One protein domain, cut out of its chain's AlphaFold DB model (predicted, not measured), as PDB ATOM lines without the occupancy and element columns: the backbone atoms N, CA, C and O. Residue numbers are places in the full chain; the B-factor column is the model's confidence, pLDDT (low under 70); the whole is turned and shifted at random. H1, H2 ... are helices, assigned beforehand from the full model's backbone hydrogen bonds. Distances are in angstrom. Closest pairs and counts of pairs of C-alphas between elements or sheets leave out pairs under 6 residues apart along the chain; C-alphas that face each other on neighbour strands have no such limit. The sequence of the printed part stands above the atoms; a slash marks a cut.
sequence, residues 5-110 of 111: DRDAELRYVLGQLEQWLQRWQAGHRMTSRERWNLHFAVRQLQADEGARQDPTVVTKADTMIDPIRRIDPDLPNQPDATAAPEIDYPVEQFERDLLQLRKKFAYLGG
ATOM      1  N   ASP A   5     -43.016  14.126 -62.697       65.56
ATOM      2  CA  ASP A   5     -42.016  13.283 -62.017       65.56
ATOM      3  C   ASP A   5     -41.890  13.656 -60.533       65.56
ATOM      4  O   ASP A   5     -42.099  12.830 -59.649       65.56
ATOM      5  N   ARG A   6     -41.721  14.954 -60.253       70.44
ATOM      6  CA  ARG A   6     -41.584  15.477 -58.888       70.44
ATOM      7  C   ARG A   6     -42.844  15.288 -58.044       70.44
ATOM      8  O   ARG A   6     -42.751  14.974 -56.863       70.44
ATOM      9  N   ASP A   7     -44.028  15.445 -58.635       74.88
ATOM     10  CA  ASP A   7     -45.287  15.178 -57.933       74.88
ATOM     11  C   ASP A   7     -45.440  13.685 -57.590       74.88
ATOM     12  O   ASP A   7     -45.992  13.343 -56.543       74.88
ATOM     13  N   ALA A   8     -44.945  12.779 -58.443       75.19
ATOM     14  CA  ALA A   8     -44.921  11.346 -58.157       75.19
ATOM     15  C   ALA A   8     -43.917  11.005 -57.042       75.19
ATOM     16  O   ALA A   8     -44.261  10.248 -56.133       75.19
ATOM     17  N   GLU A   9     -42.731  11.615 -57.055       75.38
ATOM     18  CA  GLU A   9     -41.738  11.484 -55.981       75.38
ATOM     19  C   GLU A   9     -42.279  11.991 -54.638       75.38
ATOM     20  O   GLU A   9     -42.185  11.294 -53.629       75.38
ATOM     21  N   LEU A  10     -42.919  13.166 -54.615       77.62
ATOM     22  CA  LEU A  10     -43.524  13.715 -53.399       77.62
ATOM     23  C   LEU A  10     -44.640  12.810 -52.859       77.62
ATOM     24  O   LEU A  10     -44.704  12.579 -51.652       77.62
ATOM     25  N   ARG A  11     -45.491  12.252 -53.732       80.94
ATOM     26  CA  ARG A  11     -46.504  11.260 -53.325       80.94
ATOM     27  C   ARG A  11     -45.862  10.011 -52.729       80.94
ATOM     28  O   ARG A  11     -46.317   9.546 -51.687       80.94
ATOM     29  N   TYR A  12     -44.809   9.487 -53.361       82.06
ATOM     30  CA  TYR A  12     -44.080   8.329 -52.849       82.06
ATOM     31  C   TYR A  12     -43.517   8.613 -51.456       82.06
ATOM     32  O   TYR A  12     -43.759   7.855 -50.520       82.06
ATOM     33  N   VAL A  13     -42.833   9.744 -51.295       82.38
ATOM     34  CA  VAL A  13     -42.232  10.171 -50.029       82.38
ATOM     35  C   VAL A  13     -43.270  10.333 -48.925       82.38
ATOM     36  O   VAL A  13     -43.069   9.819 -47.824       82.38
ATOM     37  N   LEU A  14     -44.392  11.000 -49.208       85.44
ATOM     38  CA  LEU A  14     -45.492  11.125 -48.252       85.44
ATOM     39  C   LEU A  14     -46.025   9.745 -47.847       85.44
ATOM     40  O   LEU A  14     -46.167   9.490 -46.653       85.44
ATOM     41  N   GLY A  15     -46.203   8.832 -48.805       86.62
ATOM     42  CA  GLY A  15     -46.613   7.455 -48.530       86.62
ATOM     43  C   GLY A  15     -45.617   6.683 -47.654       86.62
ATOM     44  O   GLY A  15     -46.027   5.897 -46.800       86.62
ATOM     45  N   GLN A  16     -44.310   6.918 -47.799       86.75
ATOM     46  CA  GLN A  16     -43.303   6.314 -46.916       86.75
ATOM     47  C   GLN A  16     -43.372   6.878 -45.492       86.75
ATOM     48  O   GLN A  16     -43.325   6.117 -44.525       86.75
ATOM     49  N   LEU A  17     -43.547   8.195 -45.333       88.94
ATOM     50  CA  LEU A  17     -43.732   8.805 -44.009       88.94
ATOM     51  C   LEU A  17     -44.995   8.276 -43.311       88.94
ATOM     52  O   LEU A  17     -44.977   8.009 -42.110       88.94
ATOM     53  N   GLU A  18     -46.080   8.070 -44.058       90.31
ATOM     54  CA  GLU A  18     -47.315   7.480 -43.535       90.31
ATOM     55  C   GLU A  18     -47.120   6.034 -43.068       90.31
ATOM     56  O   GLU A  18     -47.580   5.672 -41.983       90.31
ATOM     57  N   GLN A  19     -46.386   5.221 -43.830       90.12
ATOM     58  CA  GLN A  19     -46.040   3.859 -43.419       90.12
ATOM     59  C   GLN A  19     -45.179   3.841 -42.154       90.12
ATOM     60  O   GLN A  19     -45.399   3.014 -41.267       90.12
ATOM     61  N   TRP A  20     -44.233   4.772 -42.021       90.19
ATOM     62  CA  TRP A  20     -43.450   4.909 -40.795       90.19
ATOM     63  C   TRP A  20     -44.302   5.271 -39.588       90.19
ATOM     64  O   TRP A  20     -44.086   4.714 -38.510       90.19
ATOM     65  N   LEU A  21     -45.291   6.150 -39.765       90.88
ATOM     66  CA  LEU A  21     -46.223   6.490 -38.695       90.88
ATOM     67  C   LEU A  21     -47.012   5.251 -38.256       90.88
ATOM     68  O   LEU A  21     -47.093   4.970 -37.063       90.88
ATOM     69  N   GLN A  22     -47.521   4.471 -39.213       90.62
ATOM     70  CA  GLN A  22     -48.232   3.224 -38.923       90.62
ATOM     71  C   GLN A  22     -47.347   2.210 -38.191       90.62
ATOM     72  O   GLN A  22     -47.781   1.633 -37.196       90.62
ATOM     73  N   ARG A  23     -46.096   2.013 -38.632       88.56
ATOM     74  CA  ARG A  23     -45.136   1.124 -37.954       88.56
ATOM     75  C   ARG A  23     -44.879   1.582 -36.520       88.56
ATOM     76  O   ARG A  23     -44.892   0.761 -35.606       88.56
ATOM     77  N   TRP A  24     -44.686   2.883 -36.307       89.19
ATOM     78  CA  TRP A  24     -44.466   3.438 -34.973       89.19
ATOM     79  C   TRP A  24     -45.672   3.223 -34.055       89.19
ATOM     80  O   TRP A  24     -45.515   2.728 -32.940       89.19
ATOM     81  N   GLN A  25     -46.878   3.526 -34.544       87.94
ATOM     82  CA  GLN A  25     -48.131   3.309 -33.816       87.94
ATOM     83  C   GLN A  25     -48.394   1.819 -33.545       87.94
ATOM     84  O   GLN A  25     -48.959   1.476 -32.508       87.94
ATOM     85  N   ALA A  26     -47.923   0.923 -34.418       89.81
ATOM     86  CA  ALA A  26     -47.957  -0.527 -34.217       89.81
ATOM     87  C   ALA A  26     -46.921  -1.041 -33.192       89.81
ATOM     88  O   ALA A  26     -46.836  -2.245 -32.953       89.81
ATOM     89  N   GLY A  27     -46.137  -0.151 -32.574       87.06
ATOM     90  CA  GLY A  27     -45.160  -0.489 -31.540       87.06
ATOM     91  C   GLY A  27     -43.733  -0.700 -32.048       87.06
ATOM     92  O   GLY A  27     -42.889  -1.169 -31.279       87.06
ATOM     93  N   HIS A  28     -43.426  -0.349 -33.305       85.62
ATOM     94  CA  HIS A  28     -42.047  -0.373 -33.807       85.62
ATOM     95  C   HIS A  28     -41.164   0.573 -32.992       85.62
ATOM     96  O   HIS A  28     -41.433   1.772 -32.873       85.62
ATOM     97  N   ARG A  29     -40.069   0.038 -32.450       83.44
ATOM     98  CA  ARG A  29     -39.066   0.829 -31.737       83.44
ATOM     99  C   ARG A  29     -38.082   1.415 -32.733       83.44
ATOM    100  O   ARG A  29     -37.115   0.759 -33.105       83.44
ATOM    101  N   MET A  30     -38.322   2.667 -33.111       80.38
ATOM    102  CA  MET A  30     -37.396   3.393 -33.972       80.38
ATOM    103  C   MET A  30     -36.029   3.569 -33.312       80.38
ATOM    104  O   MET A  30     -35.931   4.056 -32.182       80.38
ATOM    105  N   THR A  31     -34.986   3.238 -34.058       82.81
ATOM    106  CA  THR A  31     -33.596   3.587 -33.773       82.81
ATOM    107  C   THR A  31     -33.385   5.100 -33.880       82.81
ATOM    108  O   THR A  31     -34.117   5.802 -34.585       82.81
ATOM    109  N   SER A  32     -32.343   5.624 -33.230       78.44
ATOM    110  CA  SER A  32     -31.988   7.051 -33.308       78.44
ATOM    111  C   SER A  32     -31.760   7.513 -34.754       78.44
ATOM    112  O   SER A  32     -32.114   8.635 -35.114       78.44
ATOM    113  N   ARG A  33     -31.254   6.623 -35.620       77.69
ATOM    114  CA  ARG A  33     -31.070   6.883 -37.054       77.69
ATOM    115  C   ARG A  33     -32.391   6.974 -37.810       77.69
ATOM    116  O   ARG A  33     -32.550   7.900 -38.595       77.69
ATOM    117  N   GLU A  34     -33.325   6.052 -37.581       82.00
ATOM    118  CA  GLU A  34     -34.657   6.100 -38.204       82.00
ATOM    119  C   GLU A  34     -35.389   7.386 -37.805       82.00
ATOM    120  O   GLU A  34     -35.896   8.098 -38.672       82.00
ATOM    121  N   ARG A  35     -35.351   7.760 -36.518       83.75
ATOM    122  CA  ARG A  35     -35.926   9.032 -36.047       83.75
ATOM    123  C   ARG A  35     -35.286  10.228 -36.730       83.75
ATOM    124  O   ARG A  35     -35.994  11.105 -37.222       83.75
ATOM    125  N   TRP A  36     -33.956  10.258 -36.787       82.38
ATOM    126  CA  TRP A  36     -33.235  11.342 -37.435       82.38
ATOM    127  C   TRP A  36     -33.526  11.432 -38.932       82.38
ATOM    128  O   TRP A  36     -33.742  12.531 -39.439       82.38
ATOM    129  N   ASN A  37     -33.596  10.298 -39.630       81.38
ATOM    130  CA  ASN A  37     -33.957  10.244 -41.042       81.38
ATOM    131  C   ASN A  37     -35.365  10.797 -41.279       81.38
ATOM    132  O   ASN A  37     -35.545  11.613 -42.182       81.38
ATOM    133  N   LEU A  38     -36.341  10.400 -40.457       84.31
ATOM    134  CA  LEU A  38     -37.717  10.889 -40.551       84.31
ATOM    135  C   LEU A  38     -37.809  12.383 -40.285       84.31
ATOM    136  O   LEU A  38     -38.361  13.115 -41.103       84.31
ATOM    137  N   HIS A  39     -37.217  12.850 -39.188       84.81
ATOM    138  CA  HIS A  39     -37.168  14.270 -38.871       84.81
ATOM    139  C   HIS A  39     -36.484  15.063 -39.989       84.81
ATOM    140  O   HIS A  39     -37.007  16.079 -40.434       84.81
ATOM    141  N   PHE A  40     -35.342  14.594 -40.498       81.75
ATOM    142  CA  PHE A  40     -34.643  15.254 -41.596       81.75
ATOM    143  C   PHE A  40     -35.510  15.327 -42.857       81.75
ATOM    144  O   PHE A  40     -35.658  16.409 -43.419       81.75
ATOM    145  N   ALA A  41     -36.119  14.216 -43.277       81.19
ATOM    146  CA  ALA A  41     -36.984  14.178 -44.453       81.19
ATOM    147  C   ALA A  41     -38.194  15.109 -44.302       81.19
ATOM    148  O   ALA A  41     -38.487  15.893 -45.201       81.19
ATOM    149  N   VAL A  42     -38.839  15.102 -43.136       85.31
ATOM    150  CA  VAL A  42     -39.930  16.023 -42.811       85.31
ATOM    151  C   VAL A  42     -39.476  17.476 -42.908       85.31
ATOM    152  O   VAL A  42     -40.149  18.280 -43.547       85.31
ATOM    153  N   ARG A  43     -38.330  17.826 -42.314       82.69
ATOM    154  CA  ARG A  43     -37.793  19.194 -42.351       82.69
ATOM    155  C   ARG A  43     -37.448  19.631 -43.769       82.69
ATOM    156  O   ARG A  43     -37.737  20.771 -44.119       82.69
ATOM    157  N   GLN A  44     -36.888  18.736 -44.582       78.44
ATOM    158  CA  GLN A  44     -36.633  18.999 -45.998       78.44
ATOM    159  C   GLN A  44     -37.938  19.266 -46.749       78.44
ATOM    160  O   GLN A  44     -38.041  20.285 -47.410       78.44
ATOM    161  N   LEU A  45     -38.975  18.445 -46.571       79.12
ATOM    162  CA  LEU A  45     -40.283  18.649 -47.216       79.12
ATOM    163  C   LEU A  45     -41.019  19.902 -46.708       79.12
ATOM    164  O   LEU A  45     -41.730  20.578 -47.457       79.12
ATOM    165  N   GLN A  46     -40.852  20.245 -45.429       77.94
ATOM    166  CA  GLN A  46     -41.361  21.494 -44.858       77.94
ATOM    167  C   GLN A  46     -40.654  22.708 -45.471       77.94
ATOM    168  O   GLN A  46     -41.330  23.689 -45.776       77.94
ATOM    169  N   ALA A  47     -39.340  22.623 -45.696       71.38
ATOM    170  CA  ALA A  47     -38.555  23.643 -46.391       71.38
ATOM    171  C   ALA A  47     -38.798  23.653 -47.910       71.38
ATOM    172  O   ALA A  47     -38.665  24.700 -48.536       71.38
ATOM    173  N   ASP A  48     -39.209  22.524 -48.492       67.19
ATOM    174  CA  ASP A  48     -39.560  22.379 -49.905       67.19
ATOM    175  C   ASP A  48     -40.917  23.047 -50.166       67.19
ATOM    176  O   ASP A  48     -41.963  22.413 -50.293       67.19
ATOM    177  N   GLU A  49     -40.973  24.376 -50.073       53.47
ATOM    178  CA  GLU A  49     -42.057  25.179 -50.642       53.47
ATOM    179  C   GLU A  49     -42.043  24.965 -52.153       53.47
ATOM    180  O   GLU A  49     -41.346  25.669 -52.881       53.47
ATOM    181  N   GLY A  50     -42.763  23.928 -52.596       48.94
ATOM    182  CA  GLY A  50     -42.828  23.483 -53.981       48.94
ATOM    183  C   GLY A  50     -42.746  24.641 -54.968       48.94
ATOM    184  O   GLY A  50     -43.639  25.477 -55.026       48.94
ATOM    185  N   ALA A  51     -41.642  24.703 -55.711       44.62
ATOM    186  CA  ALA A  51     -41.541  25.391 -56.993       44.62
ATOM    187  C   ALA A  51     -42.240  26.772 -57.110       44.62
ATOM    188  O   ALA A  51     -42.849  27.084 -58.132       44.62
ATOM    189  N   ARG A  52     -42.114  27.636 -56.095       47.44
ATOM    190  CA  ARG A  52     -42.234  29.102 -56.253       47.44
ATOM    191  C   ARG A  52     -40.997  29.862 -55.788       47.44
ATOM    192  O   ARG A  52     -40.992  31.089 -55.836       47.44
ATOM    193  N   GLN A  53     -39.953  29.156 -55.361       43.25
ATOM    194  CA  GLN A  53     -38.671  29.772 -55.058       43.25
ATOM    195  C   GLN A  53     -37.699  29.582 -56.218       43.25
ATOM    196  O   GLN A  53     -37.631  28.523 -56.842       43.25
ATOM    197  N   ASP A  54     -37.023  30.682 -56.520       40.56
ATOM    198  CA  ASP A  54     -36.142  30.917 -57.650       40.56
ATOM    199  C   ASP A  54     -35.175  29.738 -57.910       40.56
ATOM    200  O   ASP A  54     -34.543  29.243 -56.969       40.56
ATOM    201  N   PRO A  55     -35.013  29.280 -59.166       44.00
ATOM    202  CA  PRO A  55     -34.136  28.155 -59.504       44.00
ATOM    203  C   PRO A  55     -32.666  28.375 -59.100       44.00
ATOM    204  O   PRO A  55     -31.922  27.404 -58.984       44.00
ATOM    205  N   THR A  56     -32.251  29.618 -58.824       44.75
ATOM    206  CA  THR A  56     -30.909  29.947 -58.310       44.75
ATOM    207  C   THR A  56     -30.692  29.586 -56.833       44.75
ATOM    208  O   THR A  56     -29.547  29.460 -56.394       44.75
ATOM    209  N   VAL A  57     -31.760  29.384 -56.051       39.19
ATOM    210  CA  VAL A  57     -31.675  28.978 -54.635       39.19
ATOM    211  C   VAL A  57     -31.551  27.457 -54.508       39.19
ATOM    212  O   VAL A  57     -30.828  26.963 -53.641       39.19
ATOM    213  N   VAL A  58     -32.175  26.709 -55.425       41.78
ATOM    214  CA  VAL A  58     -32.152  25.234 -55.455       41.78
ATOM    215  C   VAL A  58     -30.740  24.694 -55.722       41.78
ATOM    216  O   VAL A  58     -30.371  23.642 -55.208       41.78
ATOM    217  N   THR A  59     -29.890  25.443 -56.429       35.91
ATOM    218  CA  THR A  59     -28.522  25.015 -56.782       35.91
ATOM    219  C   THR A  59     -27.552  24.968 -55.592       35.91
ATOM    220  O   THR A  59     -26.451  24.445 -55.721       35.91
ATOM    221  N   LYS A  60     -27.927  25.489 -54.413       38.59
ATOM    222  CA  LYS A  60     -27.127  25.319 -53.181       38.59
ATOM    223  C   LYS A  60     -27.459  24.047 -52.408       38.59
ATOM    224  O   LYS A  60     -26.740  23.708 -51.473       38.59
ATOM    225  N   ALA A  61     -28.508  23.336 -52.805       43.59
ATOM    226  CA  ALA A  61     -28.886  22.062 -52.218       43.59
ATOM    227  C   ALA A  61     -28.296  20.871 -53.000       43.59
ATOM    228  O   ALA A  61     -28.799  19.761 -52.913       43.59
ATOM    229  N   ASP A  62     -27.182  21.065 -53.716       34.62
ATOM    230  CA  ASP A  62     -26.438  20.015 -54.440       34.62
ATOM    231  C   ASP A  62     -25.687  19.038 -53.499       34.62
ATOM    232  O   ASP A  62     -24.891  18.199 -53.903       34.62
ATOM    233  N   THR A  63     -25.955  19.126 -52.194       39.09
ATOM    234  CA  THR A  63     -25.638  18.088 -51.201       39.09
ATOM    235  C   THR A  63     -26.920  17.518 -50.585       39.09
ATOM    236  O   THR A  63     -26.941  17.121 -49.417       39.09
ATOM    237  N   MET A  64     -28.021  17.512 -51.348       43.31
ATOM    238  CA  MET A  64     -29.269  16.847 -50.985       43.31
ATOM    239  C   MET A  64     -29.027  15.346 -50.963       43.31
ATOM    240  O   MET A  64     -29.178  14.621 -51.938       43.31
ATOM    241  N   ILE A  65     -28.640  14.878 -49.785       48.56
ATOM    242  CA  ILE A  65     -29.004  13.556 -49.315       48.56
ATOM    243  C   ILE A  65     -30.450  13.301 -49.737       48.56
ATOM    244  O   ILE A  65     -31.356  13.982 -49.261       48.56
ATOM    245  N   ASP A  66     -30.626  12.306 -50.593       57.56
ATOM    246  CA  ASP A  66     -31.914  11.889 -51.110       57.56
ATOM    247  C   ASP A  66     -32.811  11.422 -49.940       57.56
ATOM    248  O   ASP A  66     -32.524  10.389 -49.314       57.56
ATOM    249  N   PRO A  67     -33.836  12.206 -49.548       56.03
ATOM    250  CA  PRO A  67     -34.671  11.881 -48.397       56.03
ATOM    251  C   PRO A  67     -35.444  10.584 -48.638       56.03
ATOM    252  O   PRO A  67     -35.703   9.855 -47.680       56.03
ATOM    253  N   ILE A  68     -35.723  10.251 -49.904       60.78
ATOM    254  CA  ILE A  68     -36.394   9.021 -50.327       60.78
ATOM    255  C   ILE A  68     -35.548   7.810 -49.934       60.78
ATOM    256  O   ILE A  68     -36.028   6.911 -49.248       60.78
ATOM    257  N   ARG A  69     -34.246   7.848 -50.239       62.31
ATOM    258  CA  ARG A  69     -33.275   6.815 -49.832       62.31
ATOM    259  C   ARG A  69     -33.033   6.710 -48.325       62.31
ATOM    260  O   ARG A  69     -32.228   5.885 -47.909       62.31
ATOM    261  N   ARG A  70     -33.633   7.550 -47.482       65.00
ATOM    262  CA  ARG A  70     -33.442   7.493 -46.020       65.00
ATOM    263  C   ARG A  70     -34.684   7.103 -45.244       65.00
ATOM    264  O   ARG A  70     -34.550   6.602 -44.128       65.00
ATOM    265  N   ILE A  71     -35.851   7.353 -45.821       69.31
ATOM    266  CA  ILE A  71     -37.141   6.962 -45.255       69.31
ATOM    267  C   ILE A  71     -37.665   5.670 -45.872       69.31
ATOM    268  O   ILE A  71     -38.755   5.250 -45.507       69.31
ATOM    269  N   ASP A  72     -36.936   5.051 -46.800       67.94
ATOM    270  CA  ASP A  72     -37.343   3.763 -47.338       67.94
ATOM    271  C   ASP A  72     -37.273   2.692 -46.226       67.94
ATOM    272  O   ASP A  72     -36.213   2.480 -45.622       67.94
ATOM    273  N   PRO A  73     -38.414   2.072 -45.894       62.34
ATOM    274  CA  PRO A  73     -38.573   1.230 -44.721       62.34
ATOM    275  C   PRO A  73     -38.122  -0.223 -44.961       62.34
ATOM    276  O   PRO A  73     -38.177  -1.030 -44.026       62.34
ATOM    277  N   ASP A  74     -37.704  -0.543 -46.188       65.00
ATOM    278  CA  ASP A  74     -37.169  -1.832 -46.634       65.00
ATOM    279  C   ASP A  74     -35.647  -1.787 -46.846       65.00
ATOM    280  O   ASP A  74     -35.016  -2.804 -47.150       65.00
ATOM    281  N   LEU A  75     -35.017  -0.624 -46.646       59.28
ATOM    282  CA  LEU A  75     -33.570  -0.528 -46.726       59.28
ATOM    283  C   LEU A  75     -32.901  -1.402 -45.662       59.28
ATOM    284  O   LEU A  75     -33.283  -1.362 -44.487       59.28
ATOM    285  N   PRO A  76     -31.852  -2.159 -46.042       56.00
ATOM    286  CA  PRO A  76     -31.104  -2.949 -45.088       56.00
ATOM    287  C   PRO A  76     -30.565  -2.025 -44.001       56.00
ATOM    288  O   PRO A  76     -30.009  -0.959 -44.286       56.00
ATOM    289  N   ASN A  77     -30.732  -2.464 -42.755       52.16
ATOM    290  CA  ASN A  77     -30.222  -1.791 -41.573       52.16
ATOM    291  C   ASN A  77     -28.689  -1.772 -41.674       52.16
ATOM    292  O   ASN A  77     -28.025  -2.726 -41.280       52.16
ATOM    293  N   GLN A  78     -28.118  -0.755 -42.322       52.78
ATOM    294  CA  GLN A  78     -26.675  -0.672 -42.507       52.78
ATOM    295  C   GLN A  78     -26.040  -0.348 -41.152       52.78
ATOM    296  O   GLN A  78     -26.304   0.741 -40.619       52.78
ATOM    297  N   PRO A  79     -25.211  -1.250 -40.592       45.84
ATOM    298  CA  PRO A  79     -24.404  -0.907 -39.440       45.84
ATOM    299  C   PRO A  79     -23.371   0.134 -39.886       45.84
ATOM    300  O   PRO A  79     -22.659  -0.072 -40.861       45.84
ATOM    301  N   ASP A  80     -23.335   1.247 -39.163       56.19
ATOM    302  CA  ASP A  80     -22.280   2.262 -39.179       56.19
ATOM    303  C   ASP A  80     -21.988   3.039 -40.478       56.19
ATOM    304  O   ASP A  80     -21.325   2.571 -41.398       56.19
ATOM    305  N   ALA A  81     -22.373   4.319 -40.474       42.09
ATOM    306  CA  ALA A  81     -21.547   5.393 -41.028       42.09
ATOM    307  C   ALA A  81     -22.030   6.739 -40.463       42.09
ATOM    308  O   ALA A  81     -22.976   7.334 -40.979       42.09
ATOM    309  N   THR A  82     -21.331   7.243 -39.443       47.69
ATOM    310  CA  THR A  82     -21.543   8.545 -38.772       47.69
ATOM    311  C   THR A  82     -22.777   8.590 -37.869       47.69
ATOM    312  O   THR A  82     -23.908   8.477 -38.333       47.69
ATOM    313  N   ALA A  83     -22.549   8.764 -36.564       52.41
ATOM    314  CA  ALA A  83     -23.577   8.888 -35.535       52.41
ATOM    315  C   ALA A  83     -24.676   9.878 -35.959       52.41
ATOM    316  O   ALA A  83     -24.469  11.093 -35.943       52.41
ATOM    317  N   ALA A  84     -25.843   9.361 -36.358       57.59
ATOM    318  CA  ALA A  84     -27.028  10.192 -36.476       57.59
ATOM    319  C   ALA A  84     -27.265  10.804 -35.088       57.59
ATOM    320  O   ALA A  84     -27.272  10.049 -34.109       57.59
ATOM    321  N   PRO A  85     -27.383  12.138 -34.971       65.19
ATOM    322  CA  PRO A  85     -27.564  12.758 -33.674       65.19
ATOM    323  C   PRO A  85     -28.818  12.173 -33.032       65.19
ATOM    324  O   PRO A  85     -29.847  12.006 -33.692       65.19
ATOM    325  N   GLU A  86     -28.712  11.827 -31.752       69.75
ATOM    326  CA  GLU A  86     -29.874  11.414 -30.988       69.75
ATOM    327  C   GLU A  86     -30.812  12.614 -30.895       69.75
ATOM    328  O   GLU A  86     -30.476  13.643 -30.308       69.75
ATOM    329  N   ILE A  87     -31.956  12.503 -31.561       76.44
ATOM    330  CA  ILE A  87     -32.988  13.524 -31.527       76.44
ATOM    331  C   ILE A  87     -34.189  13.006 -30.751       76.44
ATOM    332  O   ILE A  87     -34.652  11.876 -30.953       76.44
ATOM    333  N   ASP A  88     -34.723  13.869 -29.895       81.69
ATOM    334  CA  ASP A  88     -36.038  13.658 -29.314       81.69
ATOM    335  C   ASP A  88     -37.089  14.069 -30.347       81.69
ATOM    336  O   ASP A  88     -37.496  15.224 -30.460       81.69
ATOM    337  N   TYR A  89     -37.442  13.109 -31.195       83.94
ATOM    338  CA  TYR A  89     -38.560  13.218 -32.116       83.94
ATOM    339  C   TYR A  89     -39.624  12.244 -31.619       83.94
ATOM    340  O   TYR A  89     -39.439  11.041 -31.797       83.94
ATOM    341  N   PRO A  90     -40.660  12.703 -30.895       89.00
ATOM    342  CA  PRO A  90     -41.751  11.846 -30.450       89.00
ATOM    343  C   PRO A  90     -42.779  11.634 -31.567       89.00
ATOM    344  O   PRO A  90     -42.924  12.469 -32.466       89.00
ATOM    345  N   VAL A  91     -43.541  10.538 -31.480       88.38
ATOM    346  CA  VAL A  91     -44.589  10.200 -32.461       88.38
ATOM    347  C   VAL A  91     -45.610  11.330 -32.619       88.38
ATOM    348  O   VAL A  91     -45.954  11.679 -33.740       88.38
ATOM    349  N   GLU A  92     -45.984  11.998 -31.525       91.12
ATOM    350  CA  GLU A  92     -46.930  13.122 -31.533       91.12
ATOM    351  C   GLU A  92     -46.422  14.307 -32.369       91.12
ATOM    352  O   GLU A  92     -47.186  14.971 -33.072       91.12
ATOM    353  N   GLN A  93     -45.115  14.585 -32.310       91.19
ATOM    354  CA  GLN A  93     -44.500  15.635 -33.120       91.19
ATOM    355  C   GLN A  93     -44.453  15.212 -34.591       91.19
ATOM    356  O   GLN A  93     -44.799  16.009 -35.463       91.19
ATOM    357  N   PHE A  94     -44.116  13.951 -34.864       90.56
ATOM    358  CA  PHE A  94     -44.135  13.407 -36.218       90.56
ATOM    359  C   PHE A  94     -45.531  13.446 -36.854       90.56
ATOM    360  O   PHE A  94     -45.675  13.878 -37.995       90.56
ATOM    361  N   GLU A  95     -46.577  13.091 -36.107       91.38
ATOM    362  CA  GLU A  95     -47.972  13.185 -36.546       91.38
ATOM    363  C   GLU A  95     -48.366  14.618 -36.911       91.38
ATOM    364  O   GLU A  95     -48.978  14.859 -37.957       91.38
ATOM    365  N   ARG A  96     -47.991  15.585 -36.065       92.25
ATOM    366  CA  ARG A  96     -48.249  17.011 -36.312       92.25
ATOM    367  C   ARG A  96     -47.533  17.495 -37.563       92.25
ATOM    368  O   ARG A  96     -48.143  18.194 -38.372       92.25
ATOM    369  N   ASP A  97     -46.269  17.128 -37.726       90.19
ATOM    370  CA  ASP A  97     -45.492  17.513 -38.896       90.19
ATOM    371  C   ASP A  97     -46.043  16.884 -40.176       90.19
ATOM    372  O   ASP A  97     -46.226  17.581 -41.175       90.19
ATOM    373  N   LEU A  98     -46.386  15.595 -40.141       89.81
ATOM    374  CA  LEU A  98     -46.981  14.895 -41.273       89.81
ATOM    375  C   LEU A  98     -48.335  15.501 -41.658       89.81
ATOM    376  O   LEU A  98     -48.629  15.655 -42.842       89.81
ATOM    377  N   LEU A  99     -49.146  15.927 -40.685       89.94
ATOM    378  CA  LEU A  99     -50.389  16.653 -40.953       89.94
ATOM    379  C   LEU A  99     -50.136  17.996 -41.660       89.94
ATOM    380  O   LEU A  99     -50.892  18.355 -42.564       89.94
ATOM    381  N   GLN A 100     -49.095  18.740 -41.272       88.50
ATOM    382  CA  GLN A 100     -48.708  19.978 -41.961       88.50
ATOM    383  C   GLN A 100     -48.263  19.696 -43.400       88.50
ATOM    384  O   GLN A 100     -48.696  20.392 -44.317       88.50
ATOM    385  N   LEU A 101     -47.471  18.640 -43.612       85.56
ATOM    386  CA  LEU A 101     -47.054  18.205 -44.946       85.56
ATOM    387  C   LEU A 101     -48.255  17.800 -45.812       85.56
ATOM    388  O   LEU A 101     -48.373  18.277 -46.937       85.56
ATOM    389  N   ARG A 102     -49.197  17.011 -45.278       85.81
ATOM    390  CA  ARG A 102     -50.444  16.642 -45.975       85.81
ATOM    391  C   ARG A 102     -51.251  17.867 -46.403       85.81
ATOM    392  O   ARG A 102     -51.753  17.906 -47.518       85.81
ATOM    393  N   LYS A 103     -51.364  18.883 -45.538       85.38
ATOM    394  CA  LYS A 103     -52.044  20.146 -45.877       85.38
ATOM    395  C   LYS A 103     -51.300  20.914 -46.967       85.38
ATOM    396  O   LYS A 103     -51.929  21.391 -47.906       85.38
ATOM    397  N   LYS A 104     -49.974  21.015 -46.852       81.62
ATOM    398  CA  LYS A 104     -49.109  21.709 -47.815       81.62
ATOM    399  C   LYS A 104     -49.183  21.080 -49.206       81.62
ATOM    400  O   LYS A 104     -49.294  21.790 -50.200       81.62
ATOM    401  N   PHE A 105     -49.178  19.753 -49.263       80.75
ATOM    402  CA  PHE A 105     -49.191  18.973 -50.497       80.75
ATOM    403  C   PHE A 105     -50.578  18.430 -50.862       80.75
ATOM    404  O   PHE A 105     -50.688  17.496 -51.651       80.75
ATOM    405  N   ALA A 106     -51.655  19.023 -50.339       80.44
ATOM    406  CA  ALA A 106     -53.022  18.588 -50.634       80.44
ATOM    407  C   ALA A 106     -53.345  18.623 -52.142       80.44
ATOM    408  O   ALA A 106     -54.146  17.821 -52.618       80.44
ATOM    409  N   TYR A 107     -52.675  19.495 -52.906       78.06
ATOM    410  CA  TYR A 107     -52.802  19.573 -54.366       78.06
ATOM    411  C   TYR A 107     -52.355  18.289 -55.087       78.06
ATOM    412  O   TYR A 107     -52.811  18.029 -56.196       78.06
ATOM    413  N   LEU A 108     -51.518  17.453 -54.457       72.88
ATOM    414  CA  LEU A 108     -51.105  16.161 -55.010       72.88
ATOM    415  C   LEU A 108     -52.240  15.125 -55.013       72.88
ATOM    416  O   LEU A 108     -52.156  14.156 -55.769       72.88
ATOM    417  N   GLY A 109     -53.276  15.323 -54.187       61.88
ATOM    418  CA  GLY A 109     -54.462  14.464 -54.076       61.88
ATOM    419  C   GLY A 109     -55.619  14.839 -55.010       61.88
ATOM    420  O   GLY A 109     -56.688  14.246 -54.901       61.88
ATOM    421  N   GLY A 110     -55.430  15.817 -55.902       46.28
ATOM    422  CA  GLY A 110     -56.418  16.187 -56.914       46.28
ATOM    423  C   GLY A 110     -56.322  15.297 -58.151       46.28
ATOM    424  O   GLY A 110     -55.448  15.504 -58.992       46.28
TER     425      GLY A 110
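Overview. This is residues 5 to 110 of the 111 residues of an uncharacterized protein of Mycobacterium sp. KBS0706 (UniProt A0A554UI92). Three helices, H1, H2 and H5, form a small bundle whose centres make a triangle, with the short helix H4 packed on both H1 and H2. Residues 51 to 57 stick out beyond the bundle in a loop that includes part of the short H3, a long link from H4 swings round H2 to reach H5, and the short H6 follows at the end of H5. The printed part has 106 residues with six named helices, H1 to H6 in order along the chain, and no named strand, and its class is all helix. It is compact, with a radius of gyration of the C-alphas of 14.2 A, and rounded, with spans of 38 by 31 by 23 A.

Along the chain. Find C-alpha 5 at (-42.016, 13.283, -62.017); from there H1, the longest helix, runs through residues 5 to 25 over 30.5 A. Look next at C-alpha 32 at (-31.988, 7.051, -33.308), where H2 begins; it takes residues 32 to 47 over 22.1 A. H3 is residues 55 to 58, 5.4 A long, and H4 is residues 68 to 71, 5.5 A long. H5 holds residues 91 to 104 over 19.7 A. H6, residues 106 to 109 and 5.6 A long, ends at C-alpha 109 at (-54.462, 14.464, -54.076).

Arrangement. Begin with the bundle of H1, H2 and H5, three helices side by side. H1 and H2 are close but not clearly touching, the closest C-alphas, those of Leu 17 and Leu 38, being 7.2 A apart; they run opposite ways at a steep tilt of 40 degrees. H1 touches H5, closest at the C-alphas of Trp 24 and Val 91, 7.2 A apart, opposite ways at a shallow tilt of 24 degrees. H2 touches H5 with residues 39 to 46 alone, closest at the C-alphas of Gln 46 and Leu 101, 6.6 A apart; they run the same way at a shallow tilt of 26 degrees. H4 touches H1, whose residues 13 to 20 alone take part, closest at the C-alphas of Val 13 and Ile 68, 6.0 A apart. H4 also touches H2, through residues 34 to 41 of H2 alone, closest at the C-alphas of Asn 37 and Arg 70, 5.7 A apart. H6 is close to H1 but not clearly touching it, with the C-alphas of Asp 7 and Leu 108 closest at 6.6 A. H3 touches no helix. In H1, H2 and H5 every O i to N i+4 pair is within hydrogen-bond range; H3, H4 and H6 are too short for such a pair.

Size, cuts and confidence. The C-alphas of Gly 27 and Thr 56 are the two farthest apart, at 43.0 A. The printed part has no cut. The link from H4 to H5, residues 72 to 90, is long. Mean pLDDT of the printed part is 71.4; look for low confidence, under 70, at residue 5, residues 48 to 86 and residues 109 to 110.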